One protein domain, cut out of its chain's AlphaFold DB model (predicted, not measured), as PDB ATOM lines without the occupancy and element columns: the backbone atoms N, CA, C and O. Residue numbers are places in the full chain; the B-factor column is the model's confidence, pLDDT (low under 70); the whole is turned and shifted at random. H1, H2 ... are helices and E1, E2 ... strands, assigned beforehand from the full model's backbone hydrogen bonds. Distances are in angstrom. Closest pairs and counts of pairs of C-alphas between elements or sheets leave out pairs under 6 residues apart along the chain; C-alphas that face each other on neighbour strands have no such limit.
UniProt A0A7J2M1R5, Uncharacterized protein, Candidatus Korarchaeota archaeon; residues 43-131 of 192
ATOM      1  N   VAL A  43     -26.935  28.997  44.885       97.19
ATOM      2  CA  VAL A  43     -27.400  28.386  43.638       97.19
ATOM      3  C   VAL A  43     -28.053  29.434  42.742       97.19
ATOM      4  O   VAL A  43     -29.174  29.888  42.976       97.19
ATOM      5  N   ALA A  44     -27.353  29.776  41.662       95.88
ATOM      6  CA  ALA A  44     -27.876  30.578  40.567       95.88
ATOM      7  C   ALA A  44     -28.250  29.678  39.386       95.88
ATOM      8  O   ALA A  44     -27.441  28.859  38.947       95.88
ATOM      9  N   ILE A  45     -29.450  29.859  38.834       95.88
ATOM     10  CA  ILE A  45     -29.893  29.137  37.639       95.88
ATOM     11  C   ILE A  45     -30.303  30.101  36.536       95.88
ATOM     12  O   ILE A  45     -30.955  31.116  36.776       95.88
ATOM     13  N   GLN A  46     -29.948  29.763  35.298       94.06
ATOM     14  CA  GLN A  46     -30.520  30.415  34.129       94.06
ATOM     15  C   GLN A  46     -31.831  29.709  33.779       94.06
ATOM     16  O   GLN A  46     -31.822  28.536  33.411       94.06
ATOM     17  N   TYR A  47     -32.951  30.426  33.850       91.81
ATOM     18  CA  TYR A  47     -34.252  29.903  33.439       91.81
ATOM     19  C   TYR A  47     -34.925  30.911  32.520       91.81
ATOM     20  O   TYR A  47     -35.399  31.951  32.964       91.81
ATOM     21  N   ARG A  48     -34.926  30.625  31.220       84.31
ATOM     22  CA  ARG A  48     -35.401  31.575  30.215       84.31
ATOM     23  C   ARG A  48     -36.930  31.539  30.171       84.31
ATOM     24  O   ARG A  48     -37.477  30.493  29.862       84.31
ATOM     25  N   TYR A  49     -37.567  32.677  30.453       85.62
ATOM     26  CA  TYR A  49     -39.020  32.904  30.370       85.62
ATOM     27  C   TYR A  49     -39.879  32.028  31.293       85.62
ATOM     28  O   TYR A  49     -40.425  31.011  30.897       85.62
ATOM     29  N   VAL A  50     -40.128  32.474  32.521       92.44
ATOM     30  CA  VAL A  50     -41.018  31.754  33.458       92.44
ATOM     31  C   VAL A  50     -42.483  31.660  33.020       92.44
ATOM     32  O   VAL A  50     -43.259  30.933  33.632       92.44
ATOM     33  N   THR A  51     -42.877  32.388  31.979       89.81
ATOM     34  CA  THR A  51     -44.254  32.462  31.478       89.81
ATOM     35  C   THR A  51     -44.483  31.713  30.171       89.81
ATOM     36  O   THR A  51     -45.633  31.580  29.762       89.81
ATOM     37  N   ASP A  52     -43.433  31.211  29.516       83.44
ATOM     38  CA  ASP A  52     -43.544  30.560  28.202       83.44
ATOM     39  C   ASP A  52     -44.063  29.118  28.277       83.44
ATOM     40  O   ASP A  52     -44.195  28.437  27.259       83.44
ATOM     41  N   GLY A  53     -44.396  28.658  29.484       78.56
ATOM     42  CA  GLY A  53     -44.860  27.309  29.746       78.56
ATOM     43  C   GLY A  53     -46.073  26.902  28.906       78.56
ATOM     44  O   GLY A  53     -46.198  25.723  28.595       78.56
ATOM     45  N   GLY A  54     -46.893  27.847  28.430       83.44
ATOM     46  CA  GLY A  54     -47.988  27.578  27.488       83.44
ATOM     47  C   GLY A  54     -47.550  26.905  26.178       83.44
ATOM     48  O   GLY A  54     -48.307  26.118  25.619       83.44
ATOM     49  N   VAL A  55     -46.306  27.115  25.730       86.12
ATOM     50  CA  VAL A  55     -45.749  26.500  24.506       86.12
ATOM     51  C   VAL A  55     -45.537  24.989  24.660       86.12
ATOM     52  O   VAL A  55     -45.650  24.238  23.694       86.12
ATOM     53  N   ILE A  56     -45.228  24.533  25.874       89.00
ATOM     54  CA  ILE A  56     -44.896  23.133  26.191       89.00
ATOM     55  C   ILE A  56     -45.815  22.546  27.272       89.00
ATOM     56  O   ILE A  56     -45.493  21.525  27.877       89.00
ATOM     57  N   ASN A  57     -46.939  23.214  27.536       90.31
ATOM     58  CA  ASN A  57     -47.903  22.888  28.583       90.31
ATOM     59  C   ASN A  57     -47.289  22.714  29.993       90.31
ATOM     60  O   ASN A  57     -47.664  21.816  30.748       90.31
ATOM     61  N   ARG A  58     -46.318  23.567  30.347       91.75
ATOM     62  CA  ARG A  58     -45.727  23.653  31.687       91.75
ATOM     63  C   ARG A  58     -46.441  24.722  32.512       91.75
ATOM     64  O   ARG A  58     -46.457  25.888  32.135       91.75
ATOM     65  N   SER A  59     -46.992  24.343  33.660       94.19
ATOM     66  CA  SER A  59     -47.643  25.292  34.568       94.19
ATOM     67  C   SER A  59     -46.632  26.067  35.420       94.19
ATOM     68  O   SER A  59     -45.499  25.625  35.629       94.19
ATOM     69  N   LEU A  60     -47.054  27.209  35.975       95.31
ATOM     70  CA  LEU A  60     -46.239  27.975  36.924       95.31
ATOM     71  C   LEU A  60     -45.865  27.144  38.164       95.31
ATOM     72  O   LEU A  60     -44.731  27.217  38.626       95.31
ATOM     73  N   ASP A  61     -46.774  26.300  38.658       96.75
ATOM     74  CA  ASP A  61     -46.509  25.422  39.806       96.75
ATOM     75  C   ASP A  61     -45.382  24.426  39.514       96.75
ATOM     76  O   ASP A  61     -44.542  24.154  40.372       96.75
ATOM     77  N   GLN A  62     -45.313  23.911  38.282       96.44
ATOM     78  CA  GLN A  62     -44.206  23.058  37.852       96.44
ATOM     79  C   GLN A  62     -42.889  23.840  37.768       96.44
ATOM     80  O   GLN A  62     -41.854  23.311  38.163       96.44
ATOM     81  N   VAL A  63     -42.915  25.096  37.309       96.00
ATOM     82  CA  VAL A  63     -41.734  25.981  37.325       96.00
ATOM     83  C   VAL A  63     -41.244  26.208  38.759       96.00
ATOM     84  O   VAL A  63     -40.064  26.025  39.045       96.00
ATOM     85  N   ILE A  64     -42.149  26.524  39.687       97.56
ATOM     86  CA  ILE A  64     -41.824  26.709  41.110       97.56
ATOM     87  C   ILE A  64     -41.265  25.418  41.717       97.56
ATOM     88  O   ILE A  64     -40.301  25.462  42.482       97.56
ATOM     89  N   LYS A  65     -41.833  24.259  41.362       98.00
ATOM     90  CA  LYS A  65     -41.320  22.954  41.793       98.00
ATOM     91  C   LYS A  65     -39.877  22.738  41.335       98.00
ATOM     92  O   LYS A  65     -39.055  22.357  42.161       98.00
ATOM     93  N   ILE A  66     -39.550  23.056  40.078       96.25
ATOM     94  CA  ILE A  66     -38.169  22.997  39.567       96.25
ATOM     95  C   ILE A  66     -37.249  23.893  40.406       96.25
ATOM     96  O   ILE A  66     -36.175  23.459  40.815       96.25
ATOM     97  N   PHE A  67     -37.669  25.122  40.718       97.44
ATOM     98  CA  PHE A  67     -36.863  26.039  41.535       97.44
ATOM     99  C   PHE A  67     -36.616  25.494  42.948       97.44
ATOM    100  O   PHE A  67     -35.489  25.568  43.440       97.44
ATOM    101  N   LYS A  68     -37.636  24.891  43.573       97.94
ATOM    102  CA  LYS A  68     -37.531  24.232  44.885       97.94
ATOM    103  C   LYS A  68     -36.588  23.024  44.850       97.94
ATOM    104  O   LYS A  68     -35.741  22.893  45.727       97.94
ATOM    105  N   GLU A  69     -36.708  22.163  43.840       98.19
ATOM    106  CA  GLU A  69     -35.870  20.962  43.682       98.19
ATOM    107  C   GLU A  69     -34.396  21.312  43.457       98.19
ATOM    108  O   GLU A  69     -33.512  20.682  44.036       98.19
ATOM    109  N   LEU A  70     -34.136  22.361  42.672       97.56
ATOM    110  CA  LEU A  70     -32.790  22.881  42.434       97.56
ATOM    111  C   LEU A  70     -32.247  23.703  43.608       97.56
ATOM    112  O   LEU A  70     -31.062  24.023  43.605       97.56
ATOM    113  N   LYS A  71     -33.088  24.034  44.599       97.06
ATOM    114  CA  LYS A  71     -32.764  24.942  45.712       97.06
ATOM    115  C   LYS A  71     -32.215  26.278  45.204       97.06
ATOM    116  O   LYS A  71     -31.186  26.744  45.675       97.06
ATOM    117  N   ALA A  72     -32.867  26.837  44.186       97.00
ATOM    118  CA  ALA A  72     -32.414  28.059  43.541       97.00
ATOM    119  C   ALA A  72     -32.586  29.276  44.462       97.00
ATOM    120  O   ALA A  72     -33.697  29.560  44.911       97.00
ATOM    121  N   ASP A  73     -31.504  30.027  44.652       96.00
ATOM    122  CA  ASP A  73     -31.501  31.309  45.363       96.00
ATOM    123  C   ASP A  73     -31.635  32.482  44.378       96.00
ATOM    124  O   ASP A  73     -32.197  33.528  44.705       96.00
ATOM    125  N   PHE A  74     -31.153  32.301  43.141       95.88
ATOM    126  CA  PHE A  74     -31.179  33.316  42.090       95.88
ATOM    127  C   PHE A  74     -31.642  32.755  40.742       95.88
ATOM    128  O   PHE A  74     -31.054  31.816  40.203       95.88
ATOM    129  N   ILE A  75     -32.665  33.384  40.161       95.56
ATOM    130  CA  ILE A  75     -33.136  33.122  38.800       95.56
ATOM    131  C   ILE A  75     -32.587  34.200  37.871       95.56
ATOM    132  O   ILE A  75     -33.066  35.335  37.864       95.56
ATOM    133  N   PHE A  76     -31.613  33.834  37.047       92.94
ATOM    134  CA  PHE A  76     -31.085  34.691  35.997       92.94
ATOM    135  C   PHE A  76     -31.913  34.559  34.716       92.94
ATOM    136  O   PHE A  76     -32.214  33.448  34.268       92.94
ATOM    137  N   GLN A  77     -32.244  35.698  34.099       90.25
ATOM    138  CA  GLN A  77     -33.034  35.770  32.861       90.25
ATOM    139  C   GLN A  77     -34.422  35.116  32.953       90.25
ATOM    140  O   GLN A  77     -34.967  34.678  31.936       90.25
ATOM    141  N   GLY A  78     -35.023  35.133  34.149       92.12
ATOM    142  CA  GLY A  78     -36.386  34.657  34.404       92.12
ATOM    143  C   GLY A  78     -37.419  35.267  33.455       92.12
ATOM    144  O   GLY A  78     -38.449  34.664  33.165       92.12
ATOM    145  N   TRP A  79     -37.125  36.445  32.910       90.38
ATOM    146  CA  TRP A  79     -37.898  37.093  31.863       90.38
ATOM    147  C   TRP A  79     -36.994  37.985  31.004       90.38
ATOM    148  O   TRP A  79     -36.320  38.847  31.557       90.38
ATOM    149  N   MET A  80     -36.970  37.801  29.676       86.44
ATOM    150  CA  MET A  80     -36.084  38.565  28.773       86.44
ATOM    151  C   MET A  80     -36.769  39.051  27.493       86.44
ATOM    152  O   MET A  80     -36.849  38.323  26.505       86.44
ATOM    153  N   THR A  81     -37.225  40.294  27.438       78.44
ATOM    154  CA  THR A  81     -37.910  40.813  26.241       78.44
ATOM    155  C   THR A  81     -36.943  41.463  25.268       78.44
ATOM    156  O   THR A  81     -36.038  42.167  25.687       78.44
ATOM    157  N   GLN A  82     -37.135  41.228  23.967       72.19
ATOM    158  CA  GLN A  82     -36.353  41.878  22.897       72.19
ATOM    159  C   GLN A  82     -37.021  43.118  22.313       72.19
ATOM    160  O   GLN A  82     -36.398  43.869  21.576       72.19
ATOM    161  N   LYS A  83     -38.310  43.278  22.597       69.44
ATOM    162  CA  LYS A  83     -39.164  44.380  22.172       69.44
ATOM    163  C   LYS A  83     -40.081  44.728  23.341       69.44
ATOM    164  O   LYS A  83     -40.307  43.841  24.177       69.44
ATOM    165  N   PRO A  84     -40.634  45.946  23.405       67.00
ATOM    166  CA  PRO A  84     -41.671  46.290  24.358       67.00
ATOM    167  C   PRO A  84     -42.780  45.235  24.358       67.00
ATOM    168  O   PRO A  84     -43.293  44.840  23.311       67.00
ATOM    169  N   CYS A  85     -43.117  44.753  25.549       75.19
ATOM    170  CA  CYS A  85     -44.288  43.915  25.755       75.19
ATOM    171  C   CYS A  85     -45.495  44.799  26.080       75.19
ATOM    172  O   CYS A  85     -45.333  45.814  26.760       75.19
ATOM    173  N   PRO A  86     -46.707  44.412  25.655       80.12
ATOM    174  CA  PRO A  86     -47.913  45.100  26.088       80.12
ATOM    175  C   PRO A  86     -48.159  44.875  27.589       80.12
ATOM    176  O   PRO A  86     -47.643  43.915  28.183       80.12
ATOM    177  N   ASP A  87     -48.990  45.713  28.218       79.12
ATOM    178  CA  ASP A  87     -49.412  45.456  29.600       79.12
ATOM    179  C   ASP A  87     -50.343  44.235  29.663       79.12
ATOM    180  O   ASP A  87     -50.171  43.356  30.515       79.12
ATOM    181  N   LYS A  88     -51.256  44.117  28.693       88.25
ATOM    182  CA  LYS A  88     -52.144  42.967  28.473       88.25
ATOM    183  C   LYS A  88     -52.070  42.518  27.016       88.25
ATOM    184  O   LYS A  88     -51.945  43.333  26.115       88.25
ATOM    185  N   CYS A  89     -52.217  41.224  26.747       87.00
ATOM    186  CA  CYS A  89     -52.173  40.736  25.363       87.00
ATOM    187  C   CYS A  89     -53.312  41.283  24.490       87.00
ATOM    188  O   CYS A  89     -53.127  41.442  23.289       87.00
ATOM    189  N   SER A  90     -54.445  41.648  25.100       86.56
ATOM    190  CA  SER A  90     -55.561  42.340  24.442       86.56
ATOM    191  C   SER A  90     -55.212  43.726  23.899       86.56
ATOM    192  O   SER A  90     -55.961  44.255  23.086       86.56
ATOM    193  N   ASP A  91     -54.111  44.331  24.355       80.38
ATOM    194  CA  ASP A  91     -53.667  45.641  23.871       80.38
ATOM    195  C   ASP A  91     -53.046  45.533  22.464       80.38
ATOM    196  O   ASP A  91     -52.847  46.539  21.785       80.38
ATOM    197  N   LEU A  92     -52.743  44.311  22.011       78.88
ATOM    198  CA  LEU A  92     -52.247  44.048  20.668       78.88
ATOM    199  C   LEU A  92     -53.418  43.815  19.706       78.88
ATOM    200  O   LEU A  92     -54.202  42.882  19.871       78.88
ATOM    201  N   LEU A  93     -53.500  44.637  18.655       77.38
ATOM    202  CA  LEU A  93     -54.508  44.498  17.591       77.38
ATOM    203  C   LEU A  93     -54.343  43.199  16.785       77.38
ATOM    204  O   LEU A  93     -55.311  42.650  16.269       77.38
ATOM    205  N   GLN A  94     -53.104  42.729  16.660       78.50
ATOM    206  CA  GLN A  94     -52.707  41.481  16.011       78.50
ATOM    207  C   GLN A  94     -51.785  40.736  16.982       78.50
ATOM    208  O   GLN A  94     -51.142  41.374  17.805       78.50
ATOM    209  N   ASP A  95     -51.704  39.409  16.916       85.44
ATOM    210  CA  ASP A  95     -50.880  38.579  17.816       85.44
ATOM    211  C   ASP A  95     -51.349  38.461  19.283       85.44
ATOM    212  O   ASP A  95     -50.609  37.917  20.104       85.44
ATOM    213  N   ALA A  96     -52.570  38.877  19.640       87.94
ATOM    214  CA  ALA A  96     -53.090  38.712  21.006       87.94
ATOM    215  C   ALA A  96     -53.060  37.241  21.477       87.94
ATOM    216  O   ALA A  96     -52.526  36.942  22.543       87.94
ATOM    217  N   GLU A  97     -53.539  36.308  20.648       88.75
ATOM    218  CA  GLU A  97     -53.510  34.862  20.933       88.75
ATOM    219  C   GLU A  97     -52.078  34.345  21.120       88.75
ATOM    220  O   GLU A  97     -51.769  33.627  22.071       88.75
ATOM    221  N   LYS A  98     -51.165  34.776  20.247       88.94
ATOM    222  CA  LYS A  98     -49.747  34.440  20.349       88.94
ATOM    223  C   LYS A  98     -49.159  34.980  21.655       88.94
ATOM    224  O   LYS A  98     -48.439  34.268  22.347       88.94
ATOM    225  N   CYS A  99     -49.472  36.217  22.023       88.69
ATOM    226  CA  CYS A  99     -49.039  36.801  23.288       88.69
ATOM    227  C   CYS A  99     -49.524  35.988  24.497       88.69
ATOM    228  O   CYS A  99     -48.730  35.790  25.417       88.69
ATOM    229  N   GLU A 100     -50.763  35.486  24.480       91.56
ATOM    230  CA  GLU A 100     -51.310  34.626  25.540       91.56
ATOM    231  C   GLU A 100     -50.546  33.299  25.639       91.56
ATOM    232  O   GLU A 100     -50.048  32.953  26.708       91.56
ATOM    233  N   VAL A 101     -50.347  32.597  24.517       88.69
ATOM    234  CA  VAL A 101     -49.636  31.303  24.495       88.69
ATOM    235  C   VAL A 101     -48.192  31.429  24.985       88.69
ATOM    236  O   VAL A 101     -47.712  30.592  25.749       88.69
ATOM    237  N   PHE A 102     -47.486  32.477  24.557       87.44
ATOM    238  CA  PHE A 102     -46.104  32.725  24.975       87.44
ATOM    239  C   PHE A 102     -46.002  33.438  26.334       87.44
ATOM    240  O   PHE A 102     -44.888  33.671  26.807       87.44
ATOM    241  N   GLY A 103     -47.127  33.845  26.931       88.81
ATOM    242  CA  GLY A 103     -47.164  34.605  28.173       88.81
ATOM    243  C   GLY A 103     -46.365  35.909  28.107       88.81
ATOM    244  O   GLY A 103     -45.657  36.222  29.058       88.81
ATOM    245  N   LYS A 104     -46.416  36.648  26.987       86.06
ATOM    246  CA  LYS A 104     -45.546  37.806  26.664       86.06
ATOM    247  C   LYS A 104     -46.178  39.175  26.961       86.06
ATOM    248  O   LYS A 104     -46.097  40.089  26.144       86.06
ATOM    249  N   SER A 105     -46.776  39.344  28.139       88.44
ATOM    250  CA  SER A 105     -47.240  40.652  28.633       88.44
ATOM    251  C   SER A 105     -46.705  40.955  30.032       88.44
ATOM    252  O   SER A 105     -46.366  40.040  30.790       88.44
ATOM    253  N   TYR A 106     -46.672  42.231  30.421       87.06
ATOM    254  CA  TYR A 106     -46.316  42.589  31.798       87.06
ATOM    255  C   TYR A 106     -47.325  42.047  32.818       87.06
ATOM    256  O   TYR A 106     -46.943  41.708  33.939       87.06
ATOM    257  N   GLY A 107     -48.593  41.878  32.433       89.19
ATOM    258  CA  GLY A 107     -49.592  41.180  33.236       89.19
ATOM    259  C   GLY A 107     -49.208  39.727  33.538       89.19
ATOM    260  O   GLY A 107     -49.331  39.295  34.686       89.19
ATOM    261  N   HIS A 108     -48.694  38.987  32.549       92.56
ATOM    262  CA  HIS A 108     -48.174  37.631  32.755       92.56
ATOM    263  C   HIS A 108     -46.970  37.620  33.694       92.56
ATOM    264  O   HIS A 108     -46.951  36.844  34.651       92.56
ATOM    265  N   LEU A 109     -46.011  38.523  33.476       92.88
ATOM    266  CA  LEU A 109     -44.838  38.648  34.336       92.88
ATOM    267  C   LEU A 109     -45.228  38.931  35.796       92.88
ATOM    268  O   LEU A 109     -44.745  38.250  36.698       92.88
ATOM    269  N   ARG A 110     -46.144  39.881  36.039       93.88
ATOM    270  CA  ARG A 110     -46.627  40.204  37.395       93.88
ATOM    271  C   ARG A 110     -47.270  38.997  38.075       93.88
ATOM    272  O   ARG A 110     -46.976  38.737  39.241       93.88
ATOM    273  N   LYS A 111     -48.114  38.245  37.360       94.69
ATOM    274  CA  LYS A 111     -48.736  37.017  37.886       94.69
ATOM    275  C   LYS A 111     -47.684  35.963  38.237       94.69
ATOM    276  O   LYS A 111     -47.742  35.399  39.326       94.69
ATOM    277  N   ALA A 112     -46.709  35.741  37.355       95.38
ATOM    278  CA  ALA A 112     -45.650  34.762  37.573       95.38
ATOM    279  C   ALA A 112     -44.756  35.127  38.764       95.38
ATOM    280  O   ALA A 112     -44.562  34.297  39.648       95.38
ATOM    281  N   ILE A 113     -44.278  36.376  38.841       95.12
ATOM    282  CA  ILE A 113     -43.466  36.853  39.971       95.12
ATOM    283  C   ILE A 113     -44.247  36.733  41.280       95.12
ATOM    284  O   ILE A 113     -43.695  36.250  42.262       95.12
ATOM    285  N   SER A 114     -45.525  37.124  41.294       96.50
ATOM    286  CA  SER A 114     -46.375  37.007  42.483       96.50
ATOM    287  C   SER A 114     -46.504  35.553  42.955       96.50
ATOM    288  O   SER A 114     -46.291  35.268  44.132       96.50
ATOM    289  N   GLY A 115     -46.765  34.613  42.037       97.19
ATOM    290  CA  GLY A 115     -46.838  33.185  42.363       97.19
ATOM    291  C   GLY A 115     -45.511  32.620  42.877       97.19
ATOM    292  O   GLY A 115     -45.491  31.931  43.893       97.19
ATOM    293  N   ILE A 116     -44.395  32.972  42.230       97.06
ATOM    294  CA  ILE A 116     -43.051  32.558  42.657       97.06
ATOM    295  C   ILE A 116     -42.751  33.099  44.056       97.06
ATOM    296  O   ILE A 116     -42.407  32.326  44.941       97.06
ATOM    297  N   LYS A 117     -42.926  34.404  44.281       95.44
ATOM    298  CA  LYS A 117     -42.619  35.060  45.559       95.44
ATOM    299  C   LYS A 117     -43.525  34.618  46.704       95.44
ATOM    300  O   LYS A 117     -43.097  34.657  47.851       95.44
ATOM    301  N   LYS A 118     -44.749  34.171  46.419       97.31
ATOM    302  CA  LYS A 118     -45.629  33.571  47.430       97.31
ATOM    303  C   LYS A 118     -45.041  32.276  48.001       97.31
ATOM    304  O   LYS A 118     -45.148  32.031  49.195       97.31
ATOM    305  N   GLU A 119     -44.440  31.458  47.144       97.69
ATOM    306  CA  GLU A 119     -43.897  30.143  47.501       97.69
ATOM    307  C   GLU A 119     -42.410  30.181  47.883       97.69
ATOM    308  O   GLU A 119     -41.923  29.293  48.580       97.69
ATOM    309  N   LEU A 120     -41.688  31.181  47.379       96.12
ATOM    310  CA  LEU A 120     -40.248  31.386  47.499       96.12
ATOM    311  C   LEU A 120     -39.987  32.887  47.740       96.12
ATOM    312  O   LEU A 120     -39.572  33.596  46.821       96.12
ATOM    313  N   PRO A 121     -40.277  33.419  48.941       93.19
ATOM    314  CA  PRO A 121     -40.225  34.862  49.207       93.19
ATOM    315  C   PRO A 121     -38.828  35.463  49.018       93.19
ATOM    316  O   PRO A 121     -38.694  36.565  48.471       93.19
ATOM    317  N   ASP A 122     -37.793  34.705  49.368       92.62
ATOM    318  CA  ASP A 122     -36.411  35.189  49.390       92.62
ATOM    319  C   ASP A 122     -35.698  35.057  48.038       92.62
ATOM    320  O   ASP A 122     -34.657  35.674  47.834       92.62
ATOM    321  N   ILE A 123     -36.279  34.333  47.069       94.50
ATOM    322  CA  ILE A 123     -35.621  34.081  45.780       94.50
ATOM    323  C   ILE A 123     -35.362  35.381  45.021       94.50
ATOM    324  O   ILE A 123     -36.265  36.197  44.817       94.50
ATOM    325  N   ILE A 124     -34.144  35.587  44.546       94.69
ATOM    326  CA  ILE A 124     -33.819  36.747  43.726       94.69
ATOM    327  C   ILE A 124     -34.254  36.439  42.291       94.69
ATOM    328  O   ILE A 124     -33.824  35.459  41.688       94.69
ATOM    329  N   PHE A 125     -35.122  37.277  41.726       94.06
ATOM    330  CA  PHE A 125     -35.609  37.119  40.357       94.06
ATOM    331  C   PHE A 125     -35.038  38.225  39.473       94.06
ATOM    332  O   PHE A 125     -35.369  39.396  39.648       94.06
ATOM    333  N   CYS A 126     -34.202  37.859  38.503       91.31
ATOM    334  CA  CYS A 126     -33.677  38.775  37.500       91.31
ATOM    335  C   CYS A 126     -34.420  38.588  36.178       91.31
ATOM    336  O   CYS A 126     -34.343  37.540  35.529       91.31
ATOM    337  N   GLY A 127     -35.120  39.643  35.772       87.00
ATOM    338  CA  GLY A 127     -35.547  39.847  34.396       87.00
ATOM    339  C   GLY A 127     -34.764  40.989  33.754       87.00
ATOM    340  O   GLY A 127     -34.047  41.728  34.428       87.00
ATOM    341  N   GLY A 128     -34.930  41.153  32.451       79.25
ATOM    342  CA  GLY A 128     -34.356  42.259  31.706       79.25
ATOM    343  C   GLY A 128     -35.119  42.521  30.420       79.25
ATOM    344  O   GLY A 128     -35.792  41.647  29.873       79.25
ATOM    345  N   THR A 129     -34.997  43.744  29.925       71.12
ATOM    346  CA  THR A 129     -35.290  44.041  28.528       71.12
ATOM    347  C   THR A 129     -33.961  44.208  27.815       71.12
ATOM    348  O   THR A 129     -33.042  44.844  28.330       71.12
ATOM    349  N   GLN A 130     -33.846  43.586  26.656       71.19
ATOM    350  CA  GLN A 130     -32.740  43.804  25.747       71.19
ATOM    351  C   GLN A 130     -32.822  45.254  25.257       71.19
ATOM    352  O   GLN A 130     -33.813  45.655  24.653       71.19
ATOM    353  N   ALA A 131     -31.824  46.052  25.631       63.53
ATOM    354  CA  ALA A 131     -31.684  47.468  25.283       63.53
ATOM    355  C   ALA A 131     -30.593  47.677  24.217       63.53
ATOM    356  O   ALA A 131     -30.100  48.785  24.010       63.53
TER     357      ALA A 131
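Overview. This is residues 43 to 131 of the 192 residues of an uncharacterized protein of Candidatus Korarchaeota archaeon (UniProt A0A7J2M1R5). Three parallel strands, E1, E2 and E3, make a small open sheet, and the two longer helices, H2 and H4, are gathered on one side of it, grazing it and touching each other at a steep tilt. Beyond the sheet, at one end of the longest axis, lie the short helix H3 and the long unnamed stretch 82 to 95; the other end is Val 43. The printed part has 89 residues, with four named helices and three named strands in the order E1 H1 H2 E2 H3 H4 E3, and its class is mixed, helices and strands. The sheet's order is E1 E2 E3. The whole is compact, with a radius of gyration of the C-alphas of 12.9 A and spans of 40 by 29 by 20 A.

Along the chain. Find C-alpha 44 at (-27.876, 30.578, 40.567), where strand E1, residues 44 to 46, begins. Next comes helix H1, residues 52 to 55, and then helix H2, residues 60 to 70, 15.4 A long. Strand E2, residues 74 to 81, runs 18.8 A from C-alpha 74 at (-31.179, 33.316, 42.090). After it look for helix H3, residues 96 to 101, and helix H4, residues 106 to 119, 20.2 A long. Strand E3, residues 124 to 129, runs 16.9 A and ends with C-alpha 129 at (-35.290, 44.041, 28.528).

Arrangement. Start at the inner strand E2. E1 is its parallel neighbour at 26 degrees, with N 45 and O 74 within hydrogen-bond range at 2.9 A. E3 is its other parallel neighbour at 20 degrees, with N 75 and O 124 at 2.8 A and N 128 and O 79 at 2.8 A. E1, H1 H2, E2 and E2, H3 H4, E3 are strand-helix-strand units, two parallel neighbour strands with helices between them along the chain, each with a right-handed crossover. H4 only grazes the sheet with residues 109 to 117, and H2 only grazes it with residues 67 to 70, only just on it with 5 pairs of C-alphas within 10 A. H2 and H4 touch, their closest C-alphas being those of Ile 64 and Ile 116 at 6.2 A; they run the same way at a steep tilt of 48 degrees. H1 and H3 are not on the sheet; they only just touch, with 3 pairs of C-alphas within 8 A, the closest being Gly 54 and Val 101 at 5.1 A. In H2, H3 and H4 every O i to N i+4 pair is within hydrogen-bond range, and H1 is too short for such a pair.

Size, cuts and confidence. The C-alphas of Val 43 and Leu 93, the two farthest apart, are 40.9 A from each other. The printed part has no cut. The link from E2 to H3, of 14 residues, is long, and the others are tight. The mean pLDDT of the printed part is 89.3; look for values under 70 at residues 83 to 84 and residue 131.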